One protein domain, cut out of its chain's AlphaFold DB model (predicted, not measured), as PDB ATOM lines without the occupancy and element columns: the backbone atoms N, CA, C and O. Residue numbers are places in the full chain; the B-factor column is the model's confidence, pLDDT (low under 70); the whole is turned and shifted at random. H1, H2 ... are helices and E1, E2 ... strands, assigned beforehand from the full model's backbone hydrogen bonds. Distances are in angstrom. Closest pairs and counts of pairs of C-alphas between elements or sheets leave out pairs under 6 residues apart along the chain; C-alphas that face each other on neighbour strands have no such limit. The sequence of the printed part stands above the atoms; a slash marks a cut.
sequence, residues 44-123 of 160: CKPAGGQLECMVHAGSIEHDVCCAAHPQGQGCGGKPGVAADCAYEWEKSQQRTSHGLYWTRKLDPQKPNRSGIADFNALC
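This is residues 44 to 123 of the 160 residues of an uncharacterized protein of Hydrocarboniphaga effusa AP103 (UniProt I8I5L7). A small sheet of three strands sits at one end and a hairpin of two helices, H1 and H2, at the other, side by side and running opposite ways. A long loop, residues 69 to 85, joins the helices at their ends away from the sheet, and after E3 a second long loop leads back to short H3, which only grazes the sheet. The printed part has 80 residues with three named helices and three named strands, in the order E1, E2, H1, H2, E3, H3; the sheet runs E1, E2, E3 and is antiparallel throughout. The class is mixed, helices and strands. The whole is compact, with a radius of gyration of the C-alphas of 13.1 A and spans of 40 by 29 by 20 A.

E1, residues 44 to 47, and E2, residues 50 to 55, form an antiparallel hairpin at 148 degrees; N 47 and O 50 are within hydrogen-bond range at 2.8 A, and N 45 and O 52 at 2.9 A. H1, residues 57 to 68, is not on the sheet. H2, residues 86 to 97, touches H1 at a shallow tilt of 30 degrees, opposite ways, as a helical hairpin; their closest C-alphas are those of Gly 58 and Ser 92, 3.9 A apart. H2 is only just not on the sheet, with 4 pairs of C-alphas within 10 A. E3, residues 102 to 106, is antiparallel to inner strand E2 at 149 degrees, with N 53 and O 104 at 2.8 A and N 104 and O 53 at 2.9 A. H3, residues 119 to 122, is on the sheet but only grazes it, with residues 121 to 122; its closest C-alpha pair with E3 is Leu 122 and Arg 104, 6.5 A apart. H3 is close to H1 but not clearly touching, with C-alphas 60 and 122 7.9 A apart; H2 and H3 are apart. In H2 every O i to N i+4 pair is within hydrogen-bond range, in H1 7 of 8, and H3 is too short for such a pair.

E1 begins at C-alpha 44, (-40.011, 5.262, -28.376), and spans 9.2 A; E2 spans 14.7 A. H1 begins at C-alpha 57, (-52.305, 13.623, -33.045), and is 17.5 A long. H2 is 16.6 A long and E3 12.8 A. H3, 5.1 A long, ends at C-alpha 122, (-43.504, 15.950, -34.348).

The two C-alphas farthest apart, those of Gly 48 and Gly 80, are 39.7 A apart. The printed part has no cut. The links from H1 to H2 and from E3 to H3 are long, with 17 and 12 residues. The mean pLDDT of the printed part is 78.6; residues 76 to 82 and 110 to 116 are under 70.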
ATOM      1  N   CYS A  44     -41.265   5.119 -27.645       73.75
ATOM      2  CA  CYS A  44     -40.011   5.262 -28.376       73.75
ATOM      3  C   CYS A  44     -39.090   4.070 -28.135       73.75
ATOM      4  O   CYS A  44     -39.077   3.471 -27.063       73.75
ATOM      5  N   LYS A  45     -38.263   3.760 -29.131       73.81
ATOM      6  CA  LYS A  45     -37.165   2.797 -29.015       73.81
ATOM      7  C   LYS A  45     -35.834   3.459 -29.391       73.81
ATOM      8  O   LYS A  45     -35.811   4.295 -30.297       73.81
ATOM      9  N   PRO A  46     -34.714   3.094 -28.747       77.50
ATOM     10  CA  PRO A  46     -33.394   3.525 -29.185       77.50
ATOM     11  C   PRO A  46     -33.095   3.042 -30.611       77.50
ATOM     12  O   PRO A  46     -33.310   1.874 -30.935       77.50
ATOM     13  N   ALA A  47     -32.572   3.929 -31.455       76.94
ATOM     14  CA  ALA A  47     -32.165   3.627 -32.822       76.94
ATOM     15  C   ALA A  47     -30.983   4.521 -33.230       76.94
ATOM     16  O   ALA A  47     -31.152   5.710 -33.488       76.94
ATOM     17  N   GLY A  48     -29.773   3.952 -33.286       77.75
ATOM     18  CA  GLY A  48     -28.584   4.650 -33.800       77.75
ATOM     19  C   GLY A  48     -28.239   5.952 -33.063       77.75
ATOM     20  O   GLY A  48     -27.926   6.948 -33.706       77.75
ATOM     21  N   GLY A  49     -28.350   5.970 -31.729       77.75
ATOM     22  CA  GLY A  49     -28.100   7.167 -30.908       77.75
ATOM     23  C   GLY A  49     -29.261   8.169 -30.855       77.75
ATOM     24  O   GLY A  49     -29.162   9.175 -30.159       77.75
ATOM     25  N   GLN A  50     -30.369   7.889 -31.544       79.81
ATOM     26  CA  GLN A  50     -31.615   8.653 -31.485       79.81
ATOM     27  C   GLN A  50     -32.735   7.822 -30.850       79.81
ATOM     28  O   GLN A  50     -32.580   6.623 -30.606       79.81
ATOM     29  N   LEU A  51     -33.881   8.455 -30.607       78.12
ATOM     30  CA  LEU A  51     -35.131   7.777 -30.282       78.12
ATOM     31  C   LEU A  51     -36.006   7.710 -31.530       78.12
ATOM     32  O   LEU A  51     -36.346   8.740 -32.104       78.12
ATOM     33  N   GLU A  52     -36.375   6.505 -31.948       83.25
ATOM     34  CA  GLU A  52     -37.413   6.281 -32.946       83.25
ATOM     35  C   GLU A  52     -38.755   6.154 -32.226       83.25
ATOM     36  O   GLU A  52     -38.992   5.200 -31.487       83.25
ATOM     37  N   CYS A  53     -39.606   7.145 -32.427       80.25
ATOM     38  CA  CYS A  53     -40.803   7.390 -31.650       80.25
ATOM     39  C   CYS A  53     -42.053   7.235 -32.507       80.25
ATOM     40  O   CYS A  53     -42.149   7.849 -33.571       80.25
ATOM     41  N   MET A  54     -43.015   6.456 -32.023       85.00
ATOM     42  CA  MET A  54     -44.372   6.424 -32.548       85.00
ATOM     43  C   MET A  54     -45.124   7.659 -32.050       85.00
ATOM     44  O   MET A  54     -45.276   7.842 -30.846       85.00
ATOM     45  N   VAL A  55     -45.593   8.484 -32.980       86.25
ATOM     46  CA  VAL A  55     -46.268   9.759 -32.729       86.25
ATOM     47  C   VAL A  55     -47.624   9.761 -33.425       86.25
ATOM     48  O   VAL A  55     -47.757   9.258 -34.540       86.25
ATOM     49  N   HIS A  56     -48.633  10.360 -32.799       89.75
ATOM     50  CA  HIS A  56     -49.905  10.662 -33.448       89.75
ATOM     51  C   HIS A  56     -50.556  11.905 -32.841       89.75
ATOM     52  O   HIS A  56     -50.163  12.386 -31.784       89.75
ATOM     53  N   ALA A  57     -51.601  12.419 -33.492       91.50
ATOM     54  CA  ALA A  57     -52.305  13.623 -33.045       91.50
ATOM     55  C   ALA A  57     -52.772  13.541 -31.581       91.50
ATOM     56  O   ALA A  57     -52.567  14.475 -30.814       91.50
ATOM     57  N   GLY A  58     -53.354  12.399 -31.191       89.06
ATOM     58  CA  GLY A  58     -53.824  12.179 -29.822       89.06
ATOM     59  C   GLY A  58     -52.725  12.272 -28.758       89.06
ATOM     60  O   GLY A  58     -52.958  12.907 -27.741       89.06
ATOM     61  N   SER A  59     -51.526  11.722 -28.994       83.81
ATOM     62  CA  SER A  59     -50.430  11.802 -28.021       83.81
ATOM     63  C   SER A  59     -49.910  13.228 -27.915       83.81
ATOM     64  O   SER A  59     -49.741  13.738 -26.817       83.81
ATOM     65  N   ILE A  60     -49.754  13.919 -29.049       86.19
ATOM     66  CA  ILE A  60     -49.299  15.311 -29.052       86.19
ATOM     67  C   ILE A  60     -50.266  16.216 -28.271       86.19
ATOM     68  O   ILE A  60     -49.830  17.037 -27.467       86.19
ATOM     69  N   GLU A  61     -51.570  16.081 -28.513       88.06
ATOM     70  CA  GLU A  61     -52.607  16.862 -27.824       88.06
ATOM     71  C   GLU A  61     -52.686  16.516 -26.335       88.06
ATOM     72  O   GLU A  61     -52.776  17.415 -25.499       88.06
ATOM     73  N   HIS A  62     -52.598  15.226 -26.006       84.50
ATOM     74  CA  HIS A  62     -52.635  14.738 -24.629       84.50
ATOM     75  C   HIS A  62     -51.469  15.269 -23.814       84.50
ATOM     76  O   HIS A  62     -51.676  15.803 -22.728       84.50
ATOM     77  N   ASP A  63     -50.265  15.239 -24.379       78.94
ATOM     78  CA  ASP A  63     -49.101  15.754 -23.683       78.94
ATOM     79  C   ASP A  63     -49.234  17.266 -23.429       78.94
ATOM     80  O   ASP A  63     -48.969  17.721 -22.316       78.94
ATOM     81  N   VAL A  64     -49.723  18.050 -24.405       80.06
ATOM     82  CA  VAL A  64     -50.011  19.488 -24.207       80.06
ATOM     83  C   VAL A  64     -51.006  19.704 -23.063       80.06
ATOM     84  O   VAL A  64     -50.794  20.591 -22.236       80.06
ATOM     85  N   CYS A  65     -52.053  18.881 -22.970       83.06
ATOM     86  CA  CYS A  65     -52.976  18.936 -21.840       83.06
ATOM     87  C   CYS A  65     -52.272  18.599 -20.516       83.06
ATOM     88  O   CYS A  65     -52.402  19.350 -19.551       83.06
ATOM     89  N   CYS A  66     -51.452  17.546 -20.471       79.38
ATOM     90  CA  CYS A  66     -50.715  17.149 -19.272       79.38
ATOM     91  C   CYS A  66     -49.734  18.215 -18.769       79.38
ATOM     92  O   CYS A  66     -49.491  18.297 -17.565       79.38
ATOM     93  N   ALA A  67     -49.183  19.058 -19.649       76.75
ATOM     94  CA  ALA A  67     -48.360  20.190 -19.216       76.75
ATOM     95  C   ALA A  67     -49.148  21.212 -18.384       76.75
ATOM     96  O   ALA A  67     -48.586  21.803 -17.461       76.75
ATOM     97  N   ALA A  68     -50.429  21.418 -18.696       80.38
ATOM     98  CA  ALA A  68     -51.316  22.294 -17.933       80.38
ATOM     99  C   ALA A  68     -51.988  21.566 -16.753       80.38
ATOM    100  O   ALA A  68     -52.214  22.167 -15.703       80.38
ATOM    101  N   HIS A  69     -52.254  20.269 -16.906       80.19
ATOM    102  CA  HIS A  69     -52.973  19.421 -15.959       80.19
ATOM    103  C   HIS A  69     -52.129  18.186 -15.603       80.19
ATOM    104  O   HIS A  69     -52.456  17.069 -16.003       80.19
ATOM    105  N   PRO A  70     -51.052  18.332 -14.810       77.06
ATOM    106  CA  PRO A  70     -50.135  17.225 -14.502       77.06
ATOM    107  C   PRO A  70     -50.784  16.080 -13.706       77.06
ATOM    108  O   PRO A  70     -50.196  15.016 -13.550       77.06
ATOM    109  N   GLN A  71     -51.997  16.286 -13.183       76.56
ATOM    110  CA  GLN A  71     -52.782  15.261 -12.497       76.56
ATOM    111  C   GLN A  71     -53.910  14.681 -13.368       76.56
ATOM    112  O   GLN A  71     -54.650  13.834 -12.882       76.56
ATOM    113  N   GLY A  72     -54.043  15.121 -14.624       78.12
ATOM    114  CA  GLY A  72     -55.079  14.668 -15.548       78.12
ATOM    115  C   GLY A  72     -54.961  13.191 -15.924       78.12
ATOM    116  O   GLY A  72     -53.980  12.502 -15.611       78.12
ATOM    117  N   GLN A  73     -55.981  12.694 -16.619       79.19
ATOM    118  CA  GLN A  73     -56.078  11.309 -17.064       79.19
ATOM    119  C   GLN A  73     -54.841  10.927 -17.883       79.19
ATOM    120  O   GLN A  73     -54.576  11.527 -18.914       79.19
ATOM    121  N   GLY A  74     -54.079   9.926 -17.433       74.69
ATOM    122  CA  GLY A  74     -52.875   9.464 -18.136       74.69
ATOM    123  C   GLY A  74     -51.629  10.350 -17.980       74.69
ATOM    124  O   GLY A  74     -50.616  10.047 -18.599       74.69
ATOM    125  N   CYS A  75     -51.661  11.401 -17.150       76.25
ATOM    126  CA  CYS A  75     -50.546  12.349 -16.969       76.25
ATOM    127  C   CYS A  75     -49.607  12.033 -15.783       76.25
ATOM    128  O   CYS A  75     -48.680  12.794 -15.518       76.25
ATOM    129  N   GLY A  76     -49.837  10.939 -15.041       65.62
ATOM    130  CA  GLY A  76     -49.045  10.558 -13.855       65.62
ATOM    131  C   GLY A  76     -49.674  10.914 -12.496       65.62
ATOM    132  O   GLY A  76     -49.098  10.606 -11.451       65.62
ATOM    133  N   GLY A  77     -50.868  11.518 -12.485       59.66
ATOM    134  CA  GLY A  77     -51.688  11.729 -11.285       59.66
ATOM    135  C   GLY A  77     -52.343  10.445 -10.756       59.66
ATOM    136  O   GLY A  77     -52.534   9.476 -11.489       59.66
ATOM    137  N   LYS A  78     -52.689  10.424  -9.460       53.12
ATOM    138  CA  LYS A  78     -53.361   9.281  -8.809       53.12
ATOM    139  C   LYS A  78     -54.695   8.944  -9.508       53.12
ATOM    140  O   LYS A  78     -55.358   9.853 -10.002       53.12
ATOM    141  N   PRO A  79     -55.147   7.675  -9.487       48.50
ATOM    142  CA  PRO A  79     -56.460   7.300 -10.012       48.50
ATOM    143  C   PRO A  79     -57.578   8.135  -9.362       48.50
ATOM    144  O   PRO A  79     -57.615   8.240  -8.137       48.50
ATOM    145  N   GLY A  80     -58.485   8.709 -10.160       54.53
ATOM    146  CA  GLY A  80     -59.686   9.403  -9.658       54.53
ATOM    147  C   GLY A  80     -59.830  10.892 -10.003       54.53
ATOM    148  O   GLY A  80     -60.853  11.476  -9.666       54.53
ATOM    149  N   VAL A  81     -58.871  11.500 -10.709       60.19
ATOM    150  CA  VAL A  81     -58.926  12.889 -11.238       60.19
ATOM    151  C   VAL A  81     -59.135  12.902 -12.763       60.19
ATOM    152  O   VAL A  81     -58.482  13.611 -13.519       60.19
ATOM    153  N   ALA A  82     -60.058  12.055 -13.222       59.97
ATOM    154  CA  ALA A  82     -60.119  11.539 -14.591       59.97
ATOM    155  C   ALA A  82     -60.800  12.439 -15.643       59.97
ATOM    156  O   ALA A  82     -61.013  11.967 -16.754       59.97
ATOM    157  N   ALA A  83     -61.196  13.676 -15.321       77.06
ATOM    158  CA  ALA A  83     -61.889  14.541 -16.284       77.06
ATOM    159  C   ALA A  83     -60.916  15.358 -17.152       77.06
ATOM    160  O   ALA A  83     -61.088  15.429 -18.369       77.06
ATOM    161  N   ASP A  84     -59.879  15.933 -16.539       83.75
ATOM    162  CA  ASP A  84     -58.860  16.683 -17.272       83.75
ATOM    163  C   ASP A  84     -58.072  15.730 -18.182       83.75
ATOM    164  O   ASP A  84     -57.686  14.633 -17.772       83.75
ATOM    165  N   CYS A  85     -57.837  16.149 -19.425       82.06
ATOM    166  CA  CYS A  85     -57.133  15.390 -20.466       82.06
ATOM    167  C   CYS A  85     -57.797  14.074 -20.912       82.06
ATOM    168  O   CYS A  85     -57.189  13.300 -21.656       82.06
ATOM    169  N   ALA A  86     -59.032  13.791 -20.481       85.81
ATOM    170  CA  ALA A  86     -59.730  12.547 -20.810       85.81
ATOM    171  C   ALA A  86     -59.994  12.394 -22.312       85.81
ATOM    172  O   ALA A  86     -59.803  11.313 -22.869       85.81
ATOM    173  N   TYR A  87     -60.396  13.486 -22.967       91.06
ATOM    174  CA  TYR A  87     -60.675  13.510 -24.400       91.06
ATOM    175  C   TYR A  87     -59.417  13.199 -25.215       91.06
ATOM    176  O   TYR A  87     -59.423  12.335 -26.094       91.06
ATOM    177  N   GLU A  88     -58.308  13.861 -24.896       88.06
ATOM    178  CA  GLU A  88     -57.031  13.656 -25.563       88.06
ATOM    179  C   GLU A  88     -56.481  12.256 -25.277       88.06
ATOM    180  O   GLU A  88     -55.938  11.621 -26.180       88.06
ATOM    181  N   TRP A  89     -56.682  11.731 -24.065       84.75
ATOM    182  CA  TRP A  89     -56.317  10.363 -23.698       84.75
ATOM    183  C   TRP A  89     -57.109   9.307 -24.486       84.75
ATOM    184  O   TRP A  89     -56.536   8.342 -24.997       84.75
ATOM    185  N   GLU A  90     -58.423   9.472 -24.628       86.38
ATOM    186  CA  GLU A  90     -59.262   8.583 -25.441       86.38
ATOM    187  C   GLU A  90     -58.863   8.645 -26.917       86.38
ATOM    188  O   GLU A  90     -58.625   7.611 -27.549       86.38
ATOM    189  N   LYS A  91     -58.688   9.859 -27.451       89.75
ATOM    190  CA  LYS A  91     -58.176  10.070 -28.807       89.75
ATOM    191  C   LYS A  91     -56.827   9.379 -28.998       89.75
ATOM    192  O   LYS A  91     -56.613   8.738 -30.025       89.75
ATOM    193  N   SER A  92     -55.932   9.487 -28.018       86.00
ATOM    194  CA  SER A  92     -54.616   8.847 -28.013       86.00
ATOM    195  C   SER A  92     -54.746   7.333 -28.212       86.00
ATOM    196  O   SER A  92     -54.257   6.800 -29.207       86.00
ATOM    197  N   GLN A  93     -55.544   6.665 -27.374       83.44
ATOM    198  CA  GLN A  93     -55.811   5.223 -27.475       83.44
ATOM    199  C   GLN A  93     -56.469   4.817 -28.804       83.44
ATOM    200  O   GLN A  93     -56.120   3.782 -29.387       83.44
ATOM    201  N   GLN A  94     -57.405   5.621 -29.318       86.25
ATOM    202  CA  GLN A  94     -58.054   5.358 -30.604       86.25
ATOM    203  C   GLN A  94     -57.042   5.387 -31.757       86.25
ATOM    204  O   GLN A  94     -57.055   4.513 -32.622       86.25
ATOM    205  N   ARG A  95     -56.130   6.369 -31.782       88.19
ATOM    206  CA  ARG A  95     -55.106   6.453 -32.838       88.19
ATOM    207  C   ARG A  95     -54.141   5.281 -32.791       88.19
ATOM    208  O   ARG A  95     -53.841   4.718 -33.844       88.19
ATOM    209  N   THR A  96     -53.724   4.869 -31.599       83.00
ATOM    210  CA  THR A  96     -52.874   3.690 -31.416       83.00
ATOM    211  C   THR A  96     -53.563   2.423 -31.925       83.00
ATOM    212  O   THR A  96     -53.001   1.707 -32.751       83.00
ATOM    213  N   SER A  97     -54.801   2.164 -31.492       82.00
ATOM    214  CA  SER A  97     -55.537   0.937 -31.842       82.00
ATOM    215  C   SER A  97     -55.933   0.846 -33.321       82.00
ATOM    216  O   SER A  97     -56.079  -0.257 -33.843       82.00
ATOM    217  N   HIS A  98     -56.044   1.979 -34.020       83.00
ATOM    218  CA  HIS A  98     -56.376   2.031 -35.450       83.00
ATOM    219  C   HIS A  98     -55.144   2.135 -36.369       83.00
ATOM    220  O   HIS A  98     -55.287   2.236 -37.593       83.00
ATOM    221  N   GLY A  99     -53.927   2.132 -35.815       84.56
ATOM    222  CA  GLY A  99     -52.704   2.271 -36.609       84.56
ATOM    223  C   GLY A  99     -52.535   3.657 -37.241       84.56
ATOM    224  O   GLY A  99     -51.933   3.781 -38.306       84.56
ATOM    225  N   LEU A 100     -53.115   4.697 -36.637       89.12
ATOM    226  CA  LEU A 100     -53.133   6.073 -37.148       89.12
ATOM    227  C   LEU A 100     -52.008   6.892 -36.514       89.12
ATOM    228  O   LEU A 100     -52.241   7.900 -35.844       89.12
ATOM    229  N   TYR A 101     -50.786   6.412 -36.711       89.25
ATOM    230  CA  TYR A 101     -49.563   6.988 -36.176       89.25
ATOM    231  C   TYR A 101     -48.458   7.011 -37.230       89.25
ATOM    232  O   TYR A 101     -48.517   6.337 -38.259       89.25
ATOM    233  N   TRP A 102     -47.421   7.789 -36.960       91.69
ATOM    234  CA  TRP A 102     -46.219   7.878 -37.776       91.69
ATOM    235  C   TRP A 102     -44.979   7.824 -36.896       91.69
ATOM    236  O   TRP A 102     -45.045   7.939 -35.675       91.69
ATOM    237  N   THR A 103     -43.826   7.658 -37.533       88.88
ATOM    238  CA  THR A 103     -42.551   7.588 -36.829       88.88
ATOM    239  C   THR A 103     -41.798   8.906 -36.936       88.88
ATOM    240  O   THR A 103     -41.656   9.464 -38.027       88.88
ATOM    241  N   ARG A 104     -41.250   9.384 -35.818       88.25
ATOM    242  CA  ARG A 104     -40.305  10.506 -35.762       88.25
ATOM    243  C   ARG A 104     -39.018  10.083 -35.076       88.25
ATOM    244  O   ARG A 104     -39.033   9.259 -34.170       88.25
ATOM    245  N   LYS A 105     -37.901  10.666 -35.507       85.44
ATOM    246  CA  LYS A 105     -36.620  10.528 -34.815       85.44
ATOM    247  C   LYS A 105     -36.398  11.748 -33.939       85.44
ATOM    248  O   LYS A 105     -36.394  12.864 -34.455       85.44
ATOM    249  N   LEU A 106     -36.237  11.527 -32.643       78.50
ATOM    250  CA  LEU A 106     -36.013  12.572 -31.653       78.50
ATOM    251  C   LEU A 106     -34.620  12.424 -31.040       78.50
ATOM    252  O   LEU A 106     -34.106  11.317 -30.873       78.50
ATOM    253  N   ASP A 107     -34.008  13.560 -30.726       77.00
ATOM    254  CA  ASP A 107     -32.723  13.614 -30.036       77.00
ATOM    255  C   ASP A 107     -32.956  13.428 -28.524       77.00
ATOM    256  O   ASP A 107     -33.563  14.306 -27.899       77.00
ATOM    257  N   PRO A 108     -32.487  12.325 -27.909       70.94
ATOM    258  CA  PRO A 108     -32.669  12.093 -26.476       70.94
ATOM    259  C   PRO A 108     -31.980  13.151 -25.601       70.94
ATOM    260  O   PRO A 108     -32.343  13.303 -24.438       70.94
ATOM    261  N   GLN A 109     -31.002  13.894 -26.133       72.38
ATOM    262  CA  GLN A 109     -30.301  14.958 -25.408       72.38
ATOM    263  C   GLN A 109     -31.051  16.295 -25.427       72.38
ATOM    264  O   GLN A 109     -30.689  17.213 -24.690       72.38
ATOM    265  N   LYS A 110     -32.114  16.420 -26.231       68.88
ATOM    266  CA  LYS A 110     -32.940  17.632 -26.334       68.88
ATOM    267  C   LYS A 110     -34.392  17.338 -25.954       68.88
ATOM    268  O   LYS A 110     -35.283  17.462 -26.794       68.88
ATOM    269  N   PRO A 111     -34.658  16.949 -24.693       65.00
ATOM    270  CA  PRO A 111     -36.022  16.727 -24.250       65.00
ATOM    271  C   PRO A 111     -36.797  18.044 -24.289       65.00
ATOM    272  O   PRO A 111     -36.290  19.102 -23.903       65.00
ATOM    273  N   ASN A 112     -38.046  17.968 -24.727       60.22
ATOM    274  CA  ASN A 112     -38.950  19.101 -24.684       60.22
ATOM    275  C   ASN A 112     -39.395  19.358 -23.236       60.22
ATOM    276  O   ASN A 112     -40.023  18.503 -22.622       60.22
ATOM    277  N   ARG A 113     -39.063  20.536 -22.695       62.06
ATOM    278  CA  ARG A 113     -39.343  20.921 -21.299       62.06
ATOM    279  C   ARG A 113     -40.375  22.043 -21.158       62.06
ATOM    280  O   ARG A 113     -40.689  22.419 -20.036       62.06
ATOM    281  N   SER A 114     -40.859  22.611 -22.264       58.53
ATOM    282  CA  SER A 114     -41.702  23.816 -22.253       58.53
ATOM    283  C   SER A 114     -43.198  23.528 -22.132       58.53
ATOM    284  O   SER A 114     -43.971  24.461 -21.945       58.53
ATOM    285  N   GLY A 115     -43.623  22.271 -22.282       57.81
ATOM    286  CA  GLY A 115     -45.044  21.939 -22.389       57.81
ATOM    287  C   GLY A 115     -45.644  22.180 -23.777       57.81
ATOM    288  O   GLY A 115     -46.823  21.923 -23.991       57.81
ATOM    289  N   ILE A 116     -44.848  22.676 -24.729       65.56
ATOM    290  CA  ILE A 116     -45.312  23.062 -26.062       65.56
ATOM    291  C   ILE A 116     -44.786  22.055 -27.070       65.56
ATOM    292  O   ILE A 116     -43.578  21.944 -27.249       65.56
ATOM    293  N   ALA A 117     -45.676  21.353 -27.765       71.44
ATOM    294  CA  ALA A 117     -45.299  20.458 -28.850       71.44
ATOM    295  C   ALA A 117     -44.490  21.198 -29.934       71.44
ATOM    296  O   ALA A 117     -45.000  22.118 -30.577       71.44
ATOM    297  N   ASP A 118     -43.243  20.776 -30.174       80.81
ATOM    298  CA  ASP A 118     -42.487  21.236 -31.340       80.81
ATOM    299  C   ASP A 118     -43.099  20.603 -32.589       80.81
ATOM    300  O   ASP A 118     -42.863  19.438 -32.921       80.81
ATOM    301  N   PHE A 119     -43.912  21.397 -33.280       86.06
ATOM    302  CA  PHE A 119     -44.601  20.957 -34.477       86.06
ATOM    303  C   PHE A 119     -43.639  20.390 -35.525       86.06
ATOM    304  O   PHE A 119     -43.929  19.345 -36.097       86.06
ATOM    305  N   ASN A 120     -42.486  21.016 -35.763       87.50
ATOM    306  CA  ASN A 120     -41.569  20.560 -36.808       87.50
ATOM    307  C   ASN A 120     -40.901  19.236 -36.435       87.50
ATOM    308  O   ASN A 120     -40.642  18.407 -37.313       87.50
ATOM    309  N   ALA A 121     -40.651  19.013 -35.144       84.62
ATOM    310  CA  ALA A 121     -40.114  17.755 -34.639       84.62
ATOM    311  C   ALA A 121     -41.142  16.612 -34.667       84.62
ATOM    312  O   ALA A 121     -40.743  15.451 -34.792       84.62
ATOM    313  N   LEU A 122     -42.439  16.928 -34.586       87.00
ATOM    314  CA  LEU A 122     -43.504  15.950 -34.348       87.00
ATOM    315  C   LEU A 122     -44.461  15.737 -35.518       87.00
ATOM    316  O   LEU A 122     -45.108  14.697 -35.556       87.00
ATOM    317  N   CYS A 123     -44.556  16.667 -36.467       93.31
ATOM    318  CA  CYS A 123     -45.539  16.608 -37.547       93.31
ATOM    319  C   CYS A 123     -45.440  15.319 -38.375       93.31
ATOM    320  O   CYS A 123     -44.361  14.742 -38.559       93.31
TER     321      CYS A 123